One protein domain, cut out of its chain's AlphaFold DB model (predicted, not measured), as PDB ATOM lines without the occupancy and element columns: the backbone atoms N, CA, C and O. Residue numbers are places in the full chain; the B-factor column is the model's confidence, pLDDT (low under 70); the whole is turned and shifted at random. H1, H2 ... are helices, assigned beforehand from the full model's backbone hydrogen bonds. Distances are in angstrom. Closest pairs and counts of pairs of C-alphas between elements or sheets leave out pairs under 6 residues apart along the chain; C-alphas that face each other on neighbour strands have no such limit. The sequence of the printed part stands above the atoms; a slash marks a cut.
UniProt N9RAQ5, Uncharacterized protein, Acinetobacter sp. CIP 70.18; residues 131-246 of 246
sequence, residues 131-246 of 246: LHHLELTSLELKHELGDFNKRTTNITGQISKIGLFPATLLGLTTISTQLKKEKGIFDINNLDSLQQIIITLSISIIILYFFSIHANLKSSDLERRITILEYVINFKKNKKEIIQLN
ATOM      1  N   LEU A 131     164.776 147.945  86.054       91.94
ATOM      2  CA  LEU A 131     165.014 146.971  87.124       91.94
ATOM      3  C   LEU A 131     166.416 146.362  87.027       91.94
ATOM      4  O   LEU A 131     167.088 146.234  88.044       91.94
ATOM      5  N   HIS A 132     166.869 146.050  85.811       90.81
ATOM      6  CA  HIS A 132     168.175 145.436  85.598       90.81
ATOM      7  C   HIS A 132     169.326 146.358  86.026       90.81
ATOM      8  O   HIS A 132     170.299 145.904  86.623       90.81
ATOM      9  N   HIS A 133     169.203 147.665  85.774       91.88
ATOM     10  CA  HIS A 133     170.215 148.648  86.173       91.88
ATOM     11  C   HIS A 133     170.250 148.835  87.691       91.88
ATOM     12  O   HIS A 133     171.330 148.956  88.267       91.88
ATOM     13  N   LEU A 134     169.086 148.811  88.348       93.31
ATOM     14  CA  LEU A 134     169.011 148.831  89.807       93.31
ATOM     15  C   LEU A 134     169.676 147.579  90.396       93.31
ATOM     16  O   LEU A 134     170.557 147.704  91.237       93.31
ATOM     17  N   GLU A 135     169.332 146.382  89.923       93.56
ATOM     18  CA  GLU A 135     169.927 145.130  90.414       93.56
ATOM     19  C   GLU A 135     171.447 145.085  90.243       93.56
ATOM     20  O   GLU A 135     172.154 144.731  91.188       93.56
ATOM     21  N   LEU A 136     171.950 145.497  89.076       93.12
ATOM     22  CA  LEU A 136     173.386 145.591  88.827       93.12
ATOM     23  C   LEU A 136     174.056 146.551  89.817       93.12
ATOM     24  O   LEU A 136     175.023 146.180  90.478       93.12
ATOM     25  N   THR A 137     173.483 147.745  89.989       93.12
ATOM     26  CA  THR A 137     174.010 148.748  90.923       93.12
ATOM     27  C   THR A 137     173.988 148.238  92.371       93.12
ATOM     28  O   THR A 137     174.920 148.486  93.133       93.12
ATOM     29  N   SER A 138     172.950 147.487  92.761       94.50
ATOM     30  CA  SER A 138     172.856 146.844  94.081       94.50
ATOM     31  C   SER A 138     174.009 145.879  94.322       94.50
ATOM     32  O   SER A 138     174.628 145.900  95.386       94.50
ATOM     33  N   LEU A 139     174.297 145.030  93.331       94.12
ATOM     34  CA  LEU A 139     175.363 144.038  93.410       94.12
ATOM     35  C   LEU A 139     176.735 144.703  93.520       94.12
ATOM     36  O   LEU A 139     177.524 144.312  94.378       94.12
ATOM     37  N   GLU A 140     176.989 145.736  92.717       93.81
ATOM     38  CA  GLU A 140     178.240 146.500  92.762       93.81
ATOM     39  C   GLU A 140     178.437 147.183  94.121       93.81
ATOM     40  O   GLU A 140     179.502 147.061  94.724       93.81
ATOM     41  N   LEU A 141     177.396 147.821  94.672       93.62
ATOM     42  CA  LEU A 141     177.475 148.452  95.995       93.62
ATOM     43  C   LEU A 141     177.698 147.434  97.118       93.62
ATOM     44  O   LEU A 141     178.470 147.702  98.036       93.62
ATOM     45  N   LYS A 142     177.057 146.260  97.058       95.69
ATOM     46  CA  LYS A 142     177.272 145.177  98.035       95.69
ATOM     47  C   LYS A 142     178.688 144.625  97.970       95.69
ATOM     48  O   LYS A 142     179.285 144.362  99.014       95.69
ATOM     49  N   HIS A 143     179.212 144.451  96.761       95.75
ATOM     50  CA  HIS A 143     180.590 144.031  96.555       95.75
ATOM     51  C   HIS A 143     181.560 145.054  97.160       95.75
ATOM     52  O   HIS A 143     182.402 144.690  97.982       95.75
ATOM     53  N   GLU A 144     181.380 146.339  96.842       93.81
ATOM     54  CA  GLU A 144     182.225 147.415  97.366       93.81
ATOM     55  C   GLU A 144     182.118 147.545  98.893       93.81
ATOM     56  O   GLU A 144     183.139 147.694  99.562       93.81
ATOM     57  N   LEU A 145     180.916 147.409  99.470       94.44
ATOM     58  CA  LEU A 145     180.716 147.370 100.923       94.44
ATOM     59  C   LEU A 145     181.486 146.208 101.559       94.44
ATOM     60  O   LEU A 145     182.164 146.389 102.573       94.44
ATOM     61  N   GLY A 146     181.410 145.017 100.960       93.25
ATOM     62  CA  GLY A 146     182.145 143.842 101.416       93.25
ATOM     63  C   GLY A 146     183.655 144.075 101.416       93.25
ATOM     64  O   GLY A 146     184.329 143.799 102.411       93.25
ATOM     65  N   ASP A 147     184.192 144.637 100.337       93.62
ATOM     66  CA  ASP A 147     185.624 144.907 100.213       93.62
ATOM     67  C   ASP A 147     186.089 146.079 101.080       93.62
ATOM     68  O   ASP A 147     187.195 146.052 101.627       93.62
ATOM     69  N   PHE A 148     185.257 147.100 101.269       91.62
ATOM     70  CA  PHE A 148     185.499 148.171 102.232       91.62
ATOM     71  C   PHE A 148     185.571 147.630 103.667       91.62
ATOM     72  O   PHE A 148     186.512 147.939 104.404       91.62
ATOM     73  N   ASN A 149     184.640 146.753 104.049       90.19
ATOM     74  CA  ASN A 149     184.612 146.145 105.380       90.19
ATOM     75  C   ASN A 149     185.784 145.192 105.615       90.19
ATOM     76  O   ASN A 149     186.371 145.211 106.700       90.19
ATOM     77  N   LYS A 150     186.197 144.416 104.605       90.06
ATOM     78  CA  LYS A 150     187.425 143.605 104.672       90.06
ATOM     79  C   LYS A 150     188.662 144.480 104.858       90.06
ATOM     80  O   LYS A 150     189.446 144.225 105.768       90.06
ATOM     81  N   ARG A 151     188.825 145.532 104.043       88.69
ATOM     82  CA  ARG A 151     189.953 146.478 104.155       88.69
ATOM     83  C   ARG A 151     189.995 147.128 105.536       88.69
ATOM     84  O   ARG A 151     191.040 147.125 106.175       88.69
ATOM     85  N   THR A 152     188.850 147.596 106.029       86.12
ATOM     86  CA  THR A 152     188.728 148.180 107.371       86.12
ATOM     87  C   THR A 152     189.111 147.170 108.448       86.12
ATOM     88  O   THR A 152     189.954 147.469 109.288       86.12
ATOM     89  N   THR A 153     188.565 145.954 108.390       85.94
ATOM     90  CA  THR A 153     188.856 144.890 109.363       85.94
ATOM     91  C   THR A 153     190.329 144.485 109.342       85.94
ATOM     92  O   THR A 153     190.898 144.242 110.399       85.94
ATOM     93  N   ASN A 154     190.973 144.461 108.175       85.38
ATOM     94  CA  ASN A 154     192.402 144.166 108.065       85.38
ATOM     95  C   ASN A 154     193.274 145.265 108.691       85.38
ATOM     96  O   ASN A 154     194.299 144.954 109.289       85.38
ATOM     97  N   ILE A 155     192.868 146.535 108.582       82.19
ATOM     98  CA  ILE A 155     193.599 147.678 109.154       82.19
ATOM     99  C   ILE A 155     193.381 147.768 110.669       82.19
ATOM    100  O   ILE A 155     194.327 147.958 111.428       82.19
ATOM    101  N   THR A 156     192.134 147.647 111.127       78.31
ATOM    102  CA  THR A 156     191.784 147.852 112.541       78.31
ATOM    103  C   THR A 156     191.860 146.570 113.362       78.31
ATOM    104  O   THR A 156     191.831 146.619 114.589       78.31
ATOM    105  N   GLY A 157     191.914 145.404 112.719       76.31
ATOM    106  CA  GLY A 157     191.887 144.105 113.381       76.31
ATOM    107  C   GLY A 157     190.708 143.963 114.347       76.31
ATOM    108  O   GLY A 157     189.606 144.466 114.115       76.31
ATOM    109  N   GLN A 158     190.961 143.306 115.481       69.81
ATOM    110  CA  GLN A 158     189.991 143.167 116.574       69.81
ATOM    111  C   GLN A 158     189.891 144.411 117.478       69.81
ATOM    112  O   GLN A 158     189.090 144.411 118.413       69.81
ATOM    113  N   ILE A 159     190.661 145.477 117.219       63.91
ATOM    114  CA  ILE A 159     190.664 146.702 118.044       63.91
ATOM    115  C   ILE A 159     189.264 147.333 118.073       63.91
ATOM    116  O   ILE A 159     188.830 147.837 119.109       63.91
ATOM    117  N   SER A 160     188.511 147.208 116.976       58.81
ATOM    118  CA  SER A 160     187.110 147.640 116.888       58.81
ATOM    119  C   SER A 160     186.185 146.956 117.908       58.81
ATOM    120  O   SER A 160     185.192 147.552 118.317       58.81
ATOM    121  N   LYS A 161     186.516 145.732 118.351       62.47
ATOM    122  CA  LYS A 161     185.731 144.936 119.314       62.47
ATOM    123  C   LYS A 161     186.197 145.106 120.758       62.47
ATOM    124  O   LYS A 161     185.378 145.058 121.667       62.47
ATOM    125  N   ILE A 162     187.503 145.273 120.964       58.00
ATOM    126  CA  ILE A 162     188.126 145.357 122.297       58.00
ATOM    127  C   ILE A 162     187.946 146.763 122.907       58.00
ATOM    128  O   ILE A 162     187.906 146.915 124.129       58.00
ATOM    129  N   GLY A 163     187.769 147.787 122.064       61.50
ATOM    130  CA  GLY A 163     187.544 149.166 122.495       61.50
ATOM    131  C   GLY A 163     188.801 149.846 123.048       61.50
ATOM    132  O   GLY A 163     189.886 149.273 123.094       61.50
ATOM    133  N   LEU A 164     188.659 151.106 123.473       65.38
ATOM    134  CA  LEU A 164     189.778 151.920 123.972       65.38
ATOM    135  C   LEU A 164     190.243 151.550 125.385       65.38
ATOM    136  O   LEU A 164     191.318 151.982 125.795       65.38
ATOM    137  N   PHE A 165     189.456 150.775 126.135       66.12
ATOM    138  CA  PHE A 165     189.669 150.581 127.568       66.12
ATOM    139  C   PHE A 165     191.083 150.066 127.912       66.12
ATOM    140  O   PHE A 165     191.754 150.728 128.709       66.12
ATOM    141  N   PRO A 166     191.621 149.003 127.277       66.81
ATOM    142  CA  PRO A 166     192.969 148.524 127.595       66.81
ATOM    143  C   PRO A 166     194.067 149.541 127.263       66.81
ATOM    144  O   PRO A 166     194.997 149.710 128.044       66.81
ATOM    145  N   ALA A 167     193.937 150.267 126.147       65.81
ATOM    146  CA  ALA A 167     194.903 151.291 125.747       65.81
ATOM    147  C   ALA A 167     194.872 152.504 126.685       65.81
ATOM    148  O   ALA A 167     195.921 153.010 127.083       65.81
ATOM    149  N   THR A 168     193.679 152.938 127.103       65.31
ATOM    150  CA  THR A 168     193.536 154.015 128.092       65.31
ATOM    151  C   THR A 168     194.084 153.605 129.453       65.31
ATOM    152  O   THR A 168     194.789 154.389 130.079       65.31
ATOM    153  N   LEU A 169     193.844 152.363 129.884       69.44
ATOM    154  CA  LEU A 169     194.361 151.842 131.145       69.44
ATOM    155  C   LEU A 169     195.894 151.773 131.125       69.44
ATOM    156  O   LEU A 169     196.527 152.254 132.057       69.44
ATOM    157  N   LEU A 170     196.487 151.252 130.045       68.94
ATOM    158  CA  LEU A 170     197.942 151.194 129.856       68.94
ATOM    159  C   LEU A 170     198.585 152.585 129.785       68.94
ATOM    160  O   LEU A 170     199.650 152.809 130.361       68.94
ATOM    161  N   GLY A 171     197.943 153.539 129.109       66.88
ATOM    162  CA  GLY A 171     198.392 154.931 129.097       66.88
ATOM    163  C   GLY A 171     198.377 155.544 130.500       66.88
ATOM    164  O   GLY A 171     199.374 156.111 130.939       66.88
ATOM    165  N   LEU A 172     197.279 155.365 131.239       66.94
ATOM    166  CA  LEU A 172     197.122 155.896 132.596       66.94
ATOM    167  C   LEU A 172     198.097 155.265 133.599       66.94
ATOM    168  O   LEU A 172     198.639 155.980 134.441       66.94
ATOM    169  N   THR A 173     198.361 153.959 133.518       67.12
ATOM    170  CA  THR A 173     199.345 153.297 134.393       67.12
ATOM    171  C   THR A 173     200.768 153.753 134.085       67.12
ATOM    172  O   THR A 173     201.559 153.959 135.008       67.12
ATOM    173  N   THR A 174     201.089 153.988 132.814       67.06
ATOM    174  CA  THR A 174     202.406 154.498 132.404       67.06
ATOM    175  C   THR A 174     202.610 155.946 132.861       67.06
ATOM    176  O   THR A 174     203.635 156.263 133.456       67.06
ATOM    177  N   ILE A 175     201.596 156.806 132.714       63.59
ATOM    178  CA  ILE A 175     201.633 158.187 133.227       63.59
ATOM    179  C   ILE A 175     201.727 158.197 134.763       63.59
ATOM    180  O   ILE A 175     202.543 158.910 135.336       63.59
ATOM    181  N   SER A 176     200.939 157.364 135.450       61.53
ATOM    182  CA  SER A 176     200.939 157.260 136.919       61.53
ATOM    183  C   SER A 176     202.283 156.787 137.485       61.53
ATOM    184  O   SER A 176     202.748 157.286 138.510       61.53
ATOM    185  N   THR A 177     202.946 155.847 136.808       64.06
ATOM    186  CA  THR A 177     204.279 155.371 137.213       64.06
ATOM    187  C   THR A 177     205.378 156.401 136.954       64.06
ATOM    188  O   THR A 177     206.343 156.445 137.716       64.06
ATOM    189  N   GLN A 178     205.219 157.265 135.948       61.06
ATOM    190  CA  GLN A 178     206.138 158.373 135.675       61.06
ATOM    191  C   GLN A 178     205.940 159.548 136.634       61.06
ATOM    192  O   GLN A 178     206.925 160.062 137.141       61.06
ATOM    193  N   LEU A 179     204.698 159.892 136.992       57.16
ATOM    194  CA  LEU A 179     204.396 160.922 137.999       57.16
ATOM    195  C   LEU A 179     204.965 160.598 139.392       57.16
ATOM    196  O   LEU A 179     205.192 161.501 140.191       57.16
ATOM    197  N   LYS A 180     205.200 159.314 139.694       56.38
ATOM    198  CA  LYS A 180     205.860 158.876 140.936       56.38
ATOM    199  C   LYS A 180     207.384 159.007 140.908       56.38
ATOM    200  O   LYS A 180     207.999 158.962 141.970       56.38
ATOM    201  N   LYS A 181     208.007 159.132 139.732       56.28
ATOM    202  CA  LYS A 181     209.434 159.446 139.612       56.28
ATOM    203  C   LYS A 181     209.560 160.967 139.558       56.28
ATOM    204  O   LYS A 181     209.009 161.607 138.681       56.28
ATOM    205  N   GLU A 182     210.308 161.537 140.492       48.12
ATOM    206  CA  GLU A 182     210.493 162.981 140.729       48.12
ATOM    207  C   GLU A 182     211.183 163.770 139.583       48.12
ATOM    208  O   GLU A 182     211.756 164.832 139.806       48.12
ATOM    209  N   LYS A 183     211.173 163.270 138.341       48.97
ATOM    210  CA  LYS A 183     211.823 163.896 137.182       48.97
ATOM    211  C   LYS A 183     210.825 164.068 136.040       48.97
ATOM    212  O   LYS A 183     210.264 163.079 135.590       48.97
ATOM    213  N   GLY A 184     210.661 165.322 135.604       49.75
ATOM    214  CA  GLY A 184     210.088 165.793 134.333       49.75
ATOM    215  C   GLY A 184     209.031 164.903 133.673       49.75
ATOM    216  O   GLY A 184     209.352 163.903 133.040       49.75
ATOM    217  N   ILE A 185     207.770 165.337 133.729       51.47
ATOM    218  CA  ILE A 185     206.564 164.610 133.283       51.47
ATOM    219  C   ILE A 185     206.587 164.249 131.771       51.47
ATOM    220  O   ILE A 185     205.764 163.458 131.320       51.47
ATOM    221  N   PHE A 186     207.536 164.772 130.981       51.78
ATOM    222  CA  PHE A 186     207.600 164.591 129.522       51.78
ATOM    223  C   PHE A 186     209.015 164.425 128.936       51.78
ATOM    224  O   PHE A 186     209.243 164.752 127.770       51.78
ATOM    225  N   ASP A 187     209.979 163.884 129.683       53.12
ATOM    226  CA  ASP A 187     211.295 163.574 129.105       53.12
ATOM    227  C   ASP A 187     211.247 162.222 128.362       53.12
ATOM    228  O   ASP A 187     211.690 161.193 128.872       53.12
ATOM    229  N   ILE A 188     210.653 162.205 127.153       51.84
ATOM    230  CA  ILE A 188     210.484 160.993 126.315       51.84
ATOM    231  C   ILE A 188     211.822 160.266 126.123       51.84
ATOM    232  O   ILE A 188     211.857 159.040 126.107       51.84
ATOM    233  N   ASN A 189     212.929 161.007 126.067       51.62
ATOM    234  CA  ASN A 189     214.278 160.473 125.877       51.62
ATOM    235  C   ASN A 189     214.879 159.821 127.136       51.62
ATOM    236  O   ASN A 189     215.884 159.126 127.035       51.62
ATOM    237  N   ASN A 190     214.266 160.024 128.306       50.69
ATOM    238  CA  ASN A 190     214.674 159.460 129.601       50.69
ATOM    239  C   ASN A 190     213.780 158.289 130.046       50.69
ATOM    240  O   ASN A 190     213.917 157.763 131.155       50.69
ATOM    241  N   LEU A 191     212.831 157.904 129.194       57.94
ATOM    242  CA  LEU A 191     211.971 156.756 129.411       57.94
ATOM    243  C   LEU A 191     212.736 155.469 129.137       57.94
ATOM    244  O   LEU A 191     213.483 155.368 128.166       57.94
ATOM    245  N   ASP A 192     212.490 154.463 129.973       65.62
ATOM    246  CA  ASP A 192     212.928 153.111 129.658       65.62
ATOM    247  C   ASP A 192     212.327 152.704 128.301       65.62
ATOM    248  O   ASP A 192     211.172 153.030 128.005       65.62
ATOM    249  N   SER A 193     213.102 152.011 127.470       68.38
ATOM    250  CA  SER A 193     212.718 151.639 126.097       68.38
ATOM    251  C   SER A 193     211.333 150.976 126.030       68.38
ATOM    252  O   SER A 193     210.538 151.245 125.128       68.38
ATOM    253  N   LEU A 194     210.985 150.190 127.053       65.75
ATOM    254  CA  LEU A 194     209.672 149.563 127.210       65.75
ATOM    255  C   LEU A 194     208.534 150.575 127.401       65.75
ATOM    256  O   LEU A 194     207.454 150.397 126.843       65.75
ATOM    257  N   GLN A 195     208.757 151.651 128.155       65.62
ATOM    258  CA  GLN A 195     207.750 152.690 128.378       65.62
ATOM    259  C   GLN A 195     207.497 153.509 127.108       65.62
ATOM    260  O   GLN A 195     206.344 153.819 126.808       65.62
ATOM    261  N   GLN A 196     208.542 153.794 126.321       67.44
ATOM    262  CA  GLN A 196     208.392 154.437 125.009       67.44
ATOM    263  C   GLN A 196     207.562 153.568 124.053       67.44
ATOM    264  O   GLN A 196     206.657 154.075 123.386       67.44
ATOM    265  N   ILE A 197     207.823 152.254 124.025       70.75
ATOM    266  CA  ILE A 197     207.060 151.296 123.214       70.75
ATOM    267  C   ILE A 197     205.593 151.264 123.654       70.75
ATOM    268  O   ILE A 197     204.709 151.353 122.805       70.75
ATOM    269  N   ILE A 198     205.318 151.196 124.962       69.50
ATOM    270  CA  ILE A 198     203.944 151.172 125.491       69.50
ATOM    271  C   ILE A 198     203.190 152.453 125.117       69.50
ATOM    272  O   ILE A 198     202.061 152.371 124.637       69.50
ATOM    273  N   ILE A 199     203.804 153.629 125.280       68.62
ATOM    274  CA  ILE A 199     203.179 154.910 124.911       68.62
ATOM    275  C   ILE A 199     202.904 154.963 123.404       68.62
ATOM    276  O   ILE A 199     201.792 155.297 122.993       68.62
ATOM    277  N   THR A 200     203.883 154.580 122.581       69.25
ATOM    278  CA  THR A 200     203.750 154.561 121.114       69.25
ATOM    279  C   THR A 200     202.631 153.619 120.665       69.25
ATOM    280  O   THR A 200     201.826 153.960 119.793       69.25
ATOM    281  N   LEU A 201     202.530 152.449 121.294       71.06
ATOM    282  CA  LEU A 201     201.508 151.449 121.006       71.06
ATOM    283  C   LEU A 201     200.119 151.925 121.460       71.06
ATOM    284  O   LEU A 201     199.155 151.795 120.706       71.06
ATOM    285  N   SER A 202     200.013 152.574 122.624       69.38
ATOM    286  CA  SER A 202     198.768 153.194 123.098       69.38
ATOM    287  C   SER A 202     198.272 154.302 122.164       69.38
ATOM    288  O   SER A 202     197.089 154.320 121.821       69.38
ATOM    289  N   ILE A 203     199.156 155.191 121.697       72.56
ATOM    290  CA  ILE A 203     198.807 156.237 120.717       72.56
ATOM    291  C   ILE A 203     198.332 155.600 119.405       72.56
ATOM    292  O   ILE A 203     197.292 155.988 118.869       72.56
ATOM    293  N   SER A 204     199.049 154.583 118.918       74.12
ATOM    294  CA  SER A 204     198.689 153.859 117.694       74.12
ATOM    295  C   SER A 204     197.299 153.219 117.795       74.12
ATOM    296  O   SER A 204     196.504 153.325 116.861       74.12
ATOM    297  N   ILE A 205     196.956 152.626 118.946       73.00
ATOM    298  CA  ILE A 205     195.622 152.057 119.191       73.00
ATOM    299  C   ILE A 205     194.539 153.142 119.175       73.00
ATOM    300  O   ILE A 205     193.483 152.932 118.579       73.00
ATOM    301  N   ILE A 206     194.784 154.301 119.795       74.25
ATOM    302  CA  ILE A 206     193.820 155.413 119.805       74.25
ATOM    303  C   ILE A 206     193.536 155.888 118.374       74.25
ATOM    304  O   ILE A 206     192.373 156.038 117.995       74.25
ATOM    305  N   ILE A 207     194.579 156.070 117.560       77.38
ATOM    306  CA  ILE A 207     194.446 156.478 116.153       77.38
ATOM    307  C   ILE A 207     193.648 155.436 115.358       77.38
ATOM    308  O   ILE A 207     192.680 155.786 114.676       77.38
ATOM    309  N   LEU A 208     194.004 154.152 115.480       76.69
ATOM    310  CA  LEU A 208     193.300 153.057 114.801       76.69
ATOM    311  C   LEU A 208     191.831 152.954 115.227       76.69
ATOM    312  O   LEU A 208     190.971 152.621 114.412       76.69
ATOM    313  N   TYR A 209     191.517 153.276 116.480       77.75
ATOM    314  CA  TYR A 209     190.146 153.290 116.976       77.75
ATOM    315  C   TYR A 209     189.308 154.419 116.361       77.75
ATOM    316  O   TYR A 209     188.193 154.168 115.901       77.75
ATOM    317  N   PHE A 210     189.841 155.644 116.282       78.50
ATOM    318  CA  PHE A 210     189.156 156.744 115.588       78.50
ATOM    319  C   PHE A 210     188.925 156.425 114.111       78.50
ATOM    320  O   PHE A 210     187.828 156.652 113.594       78.50
ATOM    321  N   PHE A 211     189.927 155.841 113.450       82.75
ATOM    322  CA  PHE A 211     189.783 155.348 112.085       82.75
ATOM    323  C   PHE A 211     188.673 154.290 111.979       82.75
ATOM    324  O   PHE A 211     187.828 154.379 111.092       82.75
ATOM    325  N   SER A 212     188.608 153.342 112.922       82.56
ATOM    326  CA  SER A 212     187.557 152.319 112.971       82.56
ATOM    327  C   SER A 212     186.156 152.916 113.113       82.56
ATOM    328  O   SER A 212     185.251 152.520 112.380       82.56
ATOM    329  N   ILE A 213     185.968 153.901 114.000       82.56
ATOM    330  CA  ILE A 213     184.686 154.611 114.132       82.56
ATOM    331  C   ILE A 213     184.311 155.270 112.807       82.56
ATOM    332  O   ILE A 213     183.187 155.103 112.334       82.56
ATOM    333  N   HIS A 214     185.243 156.009 112.202       84.56
ATOM    334  CA  HIS A 214     184.988 156.700 110.944       84.56
ATOM    335  C   HIS A 214     184.602 155.722 109.826       84.56
ATOM    336  O   HIS A 214     183.619 155.947 109.119       84.56
ATOM    337  N   ALA A 215     185.331 154.615 109.703       86.81
ATOM    338  CA  ALA A 215     185.050 153.587 108.714       86.81
ATOM    339  C   ALA A 215     183.687 152.917 108.950       86.81
ATOM    340  O   ALA A 215     182.908 152.781 108.011       86.81
ATOM    341  N   ASN A 216     183.336 152.590 110.197       86.25
ATOM    342  CA  ASN A 216     182.027 152.015 110.527       86.25
ATOM    343  C   ASN A 216     180.865 152.959 110.186       86.25
ATOM    344  O   ASN A 216     179.833 152.504 109.694       86.25
ATOM    345  N   LEU A 217     181.032 154.271 110.390       86.50
ATOM    346  CA  LEU A 217     180.035 155.259 109.964       86.50
ATOM    347  C   LEU A 217     179.844 155.234 108.441       86.50
ATOM    348  O   LEU A 217     178.712 155.186 107.971       86.50
ATOM    349  N   LYS A 218     180.939 155.186 107.672       88.31
ATOM    350  CA  LYS A 218     180.878 155.092 106.204       88.31
ATOM    351  C   LYS A 218     180.282 153.776 105.709       88.31
ATOM    352  O   LYS A 218     179.502 153.795 104.759       88.31
ATOM    353  N   SER A 219     180.586 152.660 106.371       91.38
ATOM    354  CA  SER A 219     179.943 151.370 106.099       91.38
ATOM    355  C   SER A 219     178.431 151.457 106.308       91.38
ATOM    356  O   SER A 219     177.673 151.017 105.450       91.38
ATOM    357  N   SER A 220     177.982 152.058 107.414       89.00
ATOM    358  CA  SER A 220     176.554 152.209 107.719       89.00
ATOM    359  C   SER A 220     175.829 153.108 106.707       89.00
ATOM    360  O   SER A 220     174.716 152.787 106.285       89.00
ATOM    361  N   ASP A 221     176.469 154.196 106.263       89.19
ATOM    362  CA  ASP A 221     175.927 155.063 105.208       89.19
ATOM    363  C   ASP A 221     175.727 154.290 103.892       89.19
ATOM    364  O   ASP A 221     174.698 154.438 103.226       89.19
ATOM    365  N   LEU A 222     176.700 153.452 103.515       91.62
ATOM    366  CA  LEU A 222     176.643 152.635 102.302       91.62
ATOM    367  C   LEU A 222     175.598 151.514 102.408       91.62
ATOM    368  O   LEU A 222     174.851 151.276 101.459       91.62
ATOM    369  N   GLU A 223     175.488 150.876 103.573       93.94
ATOM    370  CA  GLU A 223     174.480 149.853 103.861       93.94
ATOM    371  C   GLU A 223     173.059 150.406 103.702       93.94
ATOM    372  O   GLU A 223     172.242 149.813 102.998       93.94
ATOM    373  N   ARG A 224     172.782 151.606 104.229       91.88
ATOM    374  CA  ARG A 224     171.481 152.263 104.032       91.88
ATOM    375  C   ARG A 224     171.161 152.513 102.558       91.88
ATOM    376  O   ARG A 224     170.020 152.302 102.143       91.88
ATOM    377  N   ARG A 225     172.138 152.956 101.758       93.00
ATOM    378  CA  ARG A 225     171.955 153.168 100.306       93.00
ATOM    379  C   ARG A 225     171.564 151.867  99.604       93.00
ATOM    380  O   ARG A 225     170.669 151.877  98.761       93.00
ATOM    381  N   ILE A 226     172.190 150.754  99.991       94.62
ATOM    382  CA  ILE A 226     171.838 149.416  99.498       94.62
ATOM    383  C   ILE A 226     170.406 149.061  99.908       94.62
ATOM    384  O   ILE A 226     169.630 148.668  99.042       94.62
ATOM    385  N   THR A 227     170.019 149.267 101.170       94.56
ATOM    386  CA  THR A 227     168.659 148.966 101.656       94.56
ATOM    387  C   THR A 227     167.577 149.750 100.908       94.56
ATOM    388  O   THR A 227     166.545 149.187 100.541       94.56
ATOM    389  N   ILE A 228     167.802 151.039 100.632       93.62
ATOM    390  CA  ILE A 228     166.876 151.861  99.831       93.62
ATOM    391  C   ILE A 228     166.715 151.268  98.430       93.62
ATOM    392  O   ILE A 228     165.609 151.166  97.899       93.62
ATOM    393  N   LEU A 229     167.824 150.855  97.828       94.19
ATOM    394  CA  LEU A 229     167.823 150.325  96.478       94.19
ATOM    395  C   LEU A 229     167.173 148.928  96.411       94.19
ATOM    396  O   LEU A 229     166.396 148.659  95.495       94.19
ATOM    397  N   GLU A 230     167.386 148.080  97.419       95.00
ATOM    398  CA  GLU A 230     166.671 146.807  97.598       95.00
ATOM    399  C   GLU A 230     165.163 147.006  97.753       95.00
ATOM    400  O   GLU A 230     164.380 146.272  97.147       95.00
ATOM    401  N   TYR A 231     164.741 148.023  98.511       94.81
ATOM    402  CA  TYR A 231     163.329 148.374  98.636       94.81
ATOM    403  C   TYR A 231     162.708 148.700  97.269       94.81
ATOM    404  O   TYR A 231     161.658 148.155  96.924       94.81
ATOM    405  N   VAL A 232     163.375 149.525  96.450       94.31
ATOM    406  CA  VAL A 232     162.894 149.882  95.100       94.31
ATOM    407  C   VAL A 232     162.855 148.662  94.172       94.31
ATOM    408  O   VAL A 232     161.889 148.491  93.422       94.31
ATOM    409  N   ILE A 233     163.871 147.793  94.225       94.75
ATOM    410  CA  ILE A 233     163.915 146.540  93.454       94.75
ATOM    411  C   ILE A 233     162.727 145.648  93.820       94.75
ATOM    412  O   ILE A 233     161.989 145.217  92.931       94.75
ATOM    413  N   ASN A 234     162.508 145.406  95.115       94.38
ATOM    414  CA  ASN A 234     161.422 144.557  95.604       94.38
ATOM    415  C   ASN A 234     160.052 145.136  95.235       94.38
ATOM    416  O   ASN A 234     159.185 144.413  94.746       94.38
ATOM    417  N   PHE A 235     159.880 146.454  95.366       92.50
ATOM    418  CA  PHE A 235     158.668 147.142  94.929       92.50
ATOM    419  C   PHE A 235     158.377 146.904  93.436       92.50
ATOM    420  O   PHE A 235     157.244 146.604  93.053       92.50
ATOM    421  N   LYS A 236     159.399 146.995  92.576       91.94
ATOM    422  CA  LYS A 236     159.249 146.762  91.131       91.94
ATOM    423  C   LYS A 236     158.982 145.303  90.771       91.94
ATOM    424  O   LYS A 236     158.207 145.067  89.844       91.94
ATOM    425  N   LYS A 237     159.608 144.348  91.464       90.44
ATOM    426  CA  LYS A 237     159.368 142.909  91.264       90.44
ATOM    427  C   LYS A 237     157.921 142.552  91.577       90.44
ATOM    428  O   LYS A 237     157.213 142.088  90.688       90.44
ATOM    429  N   ASN A 238     157.447 142.938  92.760       87.00
ATOM    430  CA  ASN A 238     156.078 142.665  93.194       87.00
ATOM    431  C   ASN A 238     155.039 143.333  92.274       87.00
ATOM    432  O   ASN A 238     154.004 142.750  91.964       87.00
ATOM    433  N   LYS A 239     155.316 144.545  91.767       80.12
ATOM    434  CA  LYS A 239     154.430 145.211  90.796       80.12
ATOM    435  C   LYS A 239     154.363 144.476  89.449       80.12
ATOM    436  O   LYS A 239     153.299 144.451  88.839       80.12
ATOM    437  N   LYS A 240     155.472 143.894  88.972       66.88
ATOM    438  CA  LYS A 240     155.482 143.081  87.742       66.88
ATOM    439  C   LYS A 240     154.699 141.781  87.917       66.88
ATOM    440  O   LYS A 240     153.955 141.423  87.012       66.88
ATOM    441  N   GLU A 241     154.820 141.127  89.070       63.47
ATOM    442  CA  GLU A 241     154.085 139.892  89.382       63.47
ATOM    443  C   GLU A 241     152.564 140.112  89.380       63.47
ATOM    444  O   GLU A 241     151.830 139.321  88.795       63.47
ATOM    445  N   ILE A 242     152.083 141.235  89.926       58.22
ATOM    446  CA  ILE A 242     150.649 141.583  89.923       58.22
ATOM    447  C   ILE A 242     150.113 141.833  88.501       58.22
ATOM    448  O   ILE A 242     148.964 141.516  88.216       58.22
ATOM    449  N   ILE A 243     150.926 142.388  87.594       57.44
ATOM    450  CA  ILE A 243     150.517 142.661  86.202       57.44
ATOM    451  C   ILE A 243     150.520 141.382  85.349       57.44
ATOM    452  O   ILE A 243     149.786 141.314  84.378       57.44
ATOM    453  N   GLN A 244     151.326 140.374  85.696       49.94
ATOM    454  CA  GLN A 244     151.366 139.090  84.978       49.94
ATOM    455  C   GLN A 244     150.255 138.115  85.395       49.94
ATOM    456  O   GLN A 244     150.025 137.127  84.703       49.94
ATOM    457  N   LEU A 245     149.594 138.372  86.527       49.25
ATOM    458  CA  LEU A 245     148.475 137.574  87.043       49.25
ATOM    459  C   LEU A 245     147.095 138.080  86.580       49.25
ATOM    460  O   LEU A 245     146.103 137.400  86.837       49.25
ATOM    461  N   ASN A 246     147.037 139.240  85.916       42.38
ATOM    462  CA  ASN A 246     145.837 139.833  85.311       42.38
ATOM    463  C   ASN A 246     145.914 139.774  83.785       42.38
ATOM    464  O   ASN A 246     144.834 139.698  83.161       42.38
TER     465      ASN A 246
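Overview. This is residues 131 to 246 of the 246 residues of an uncharacterized protein of Acinetobacter sp. CIP 70.18 (UniProt N9RAQ5). One very long helix, H4, makes the rod's length, and the shorter helices H1 and H3 run beside it one after the other, with little H2 between them. A loop at one end folds the chain back from H3 into H4. The printed part has 116 residues with four named helices, H1 to H4 in order, and no named strand: all helix. It is extended, with a radius of gyration of the C-alphas of 24.4 A and spans of 88 by 17 by 17 A.

Along the chain. H1, residues 131 to 156, begins with C-alpha 131 at (165.014, 146.971, 87.124) and is 36.9 A long. H2 is residues 159 to 162, and H3, residues 165 to 179, is 20.8 A long. H4, residues 193 to 244, is 74.9 A long and ends with C-alpha 244 at (151.366, 139.090, 84.978).

Arrangement. H4 is the hub. H1 touches it at a shallow tilt of 14 degrees, opposite ways; their closest C-alphas, of Thr 156 and Leu 208, are 5.9 A apart. H2 touches residues 205 to 213 of H4 alone, the closest C-alphas being those of Ser 160 and Ser 212, 6.1 A. H3 and H4 form a helical hairpin at 18 degrees, touching through residues 195 to 206 of H4 alone; the closest C-alphas, of Ala 167 and Ser 202, are 5.1 A apart. H1 and H3 are apart. In H1, H3 and H4 every O i to N i+4 pair is within hydrogen-bond range; H2 is too short for one.

Size, cuts and confidence. The C-alphas of Glu 182 and Asn 246, the two farthest apart, are 88.2 A apart. The printed part has no cut. The link from H3 to H4 is long, with 13 residues. Residues 179 to 184 and 238 to 246 stand free. The pLDDT is under 70 in 50 residues, among them 158 to 196 and 240 to 246.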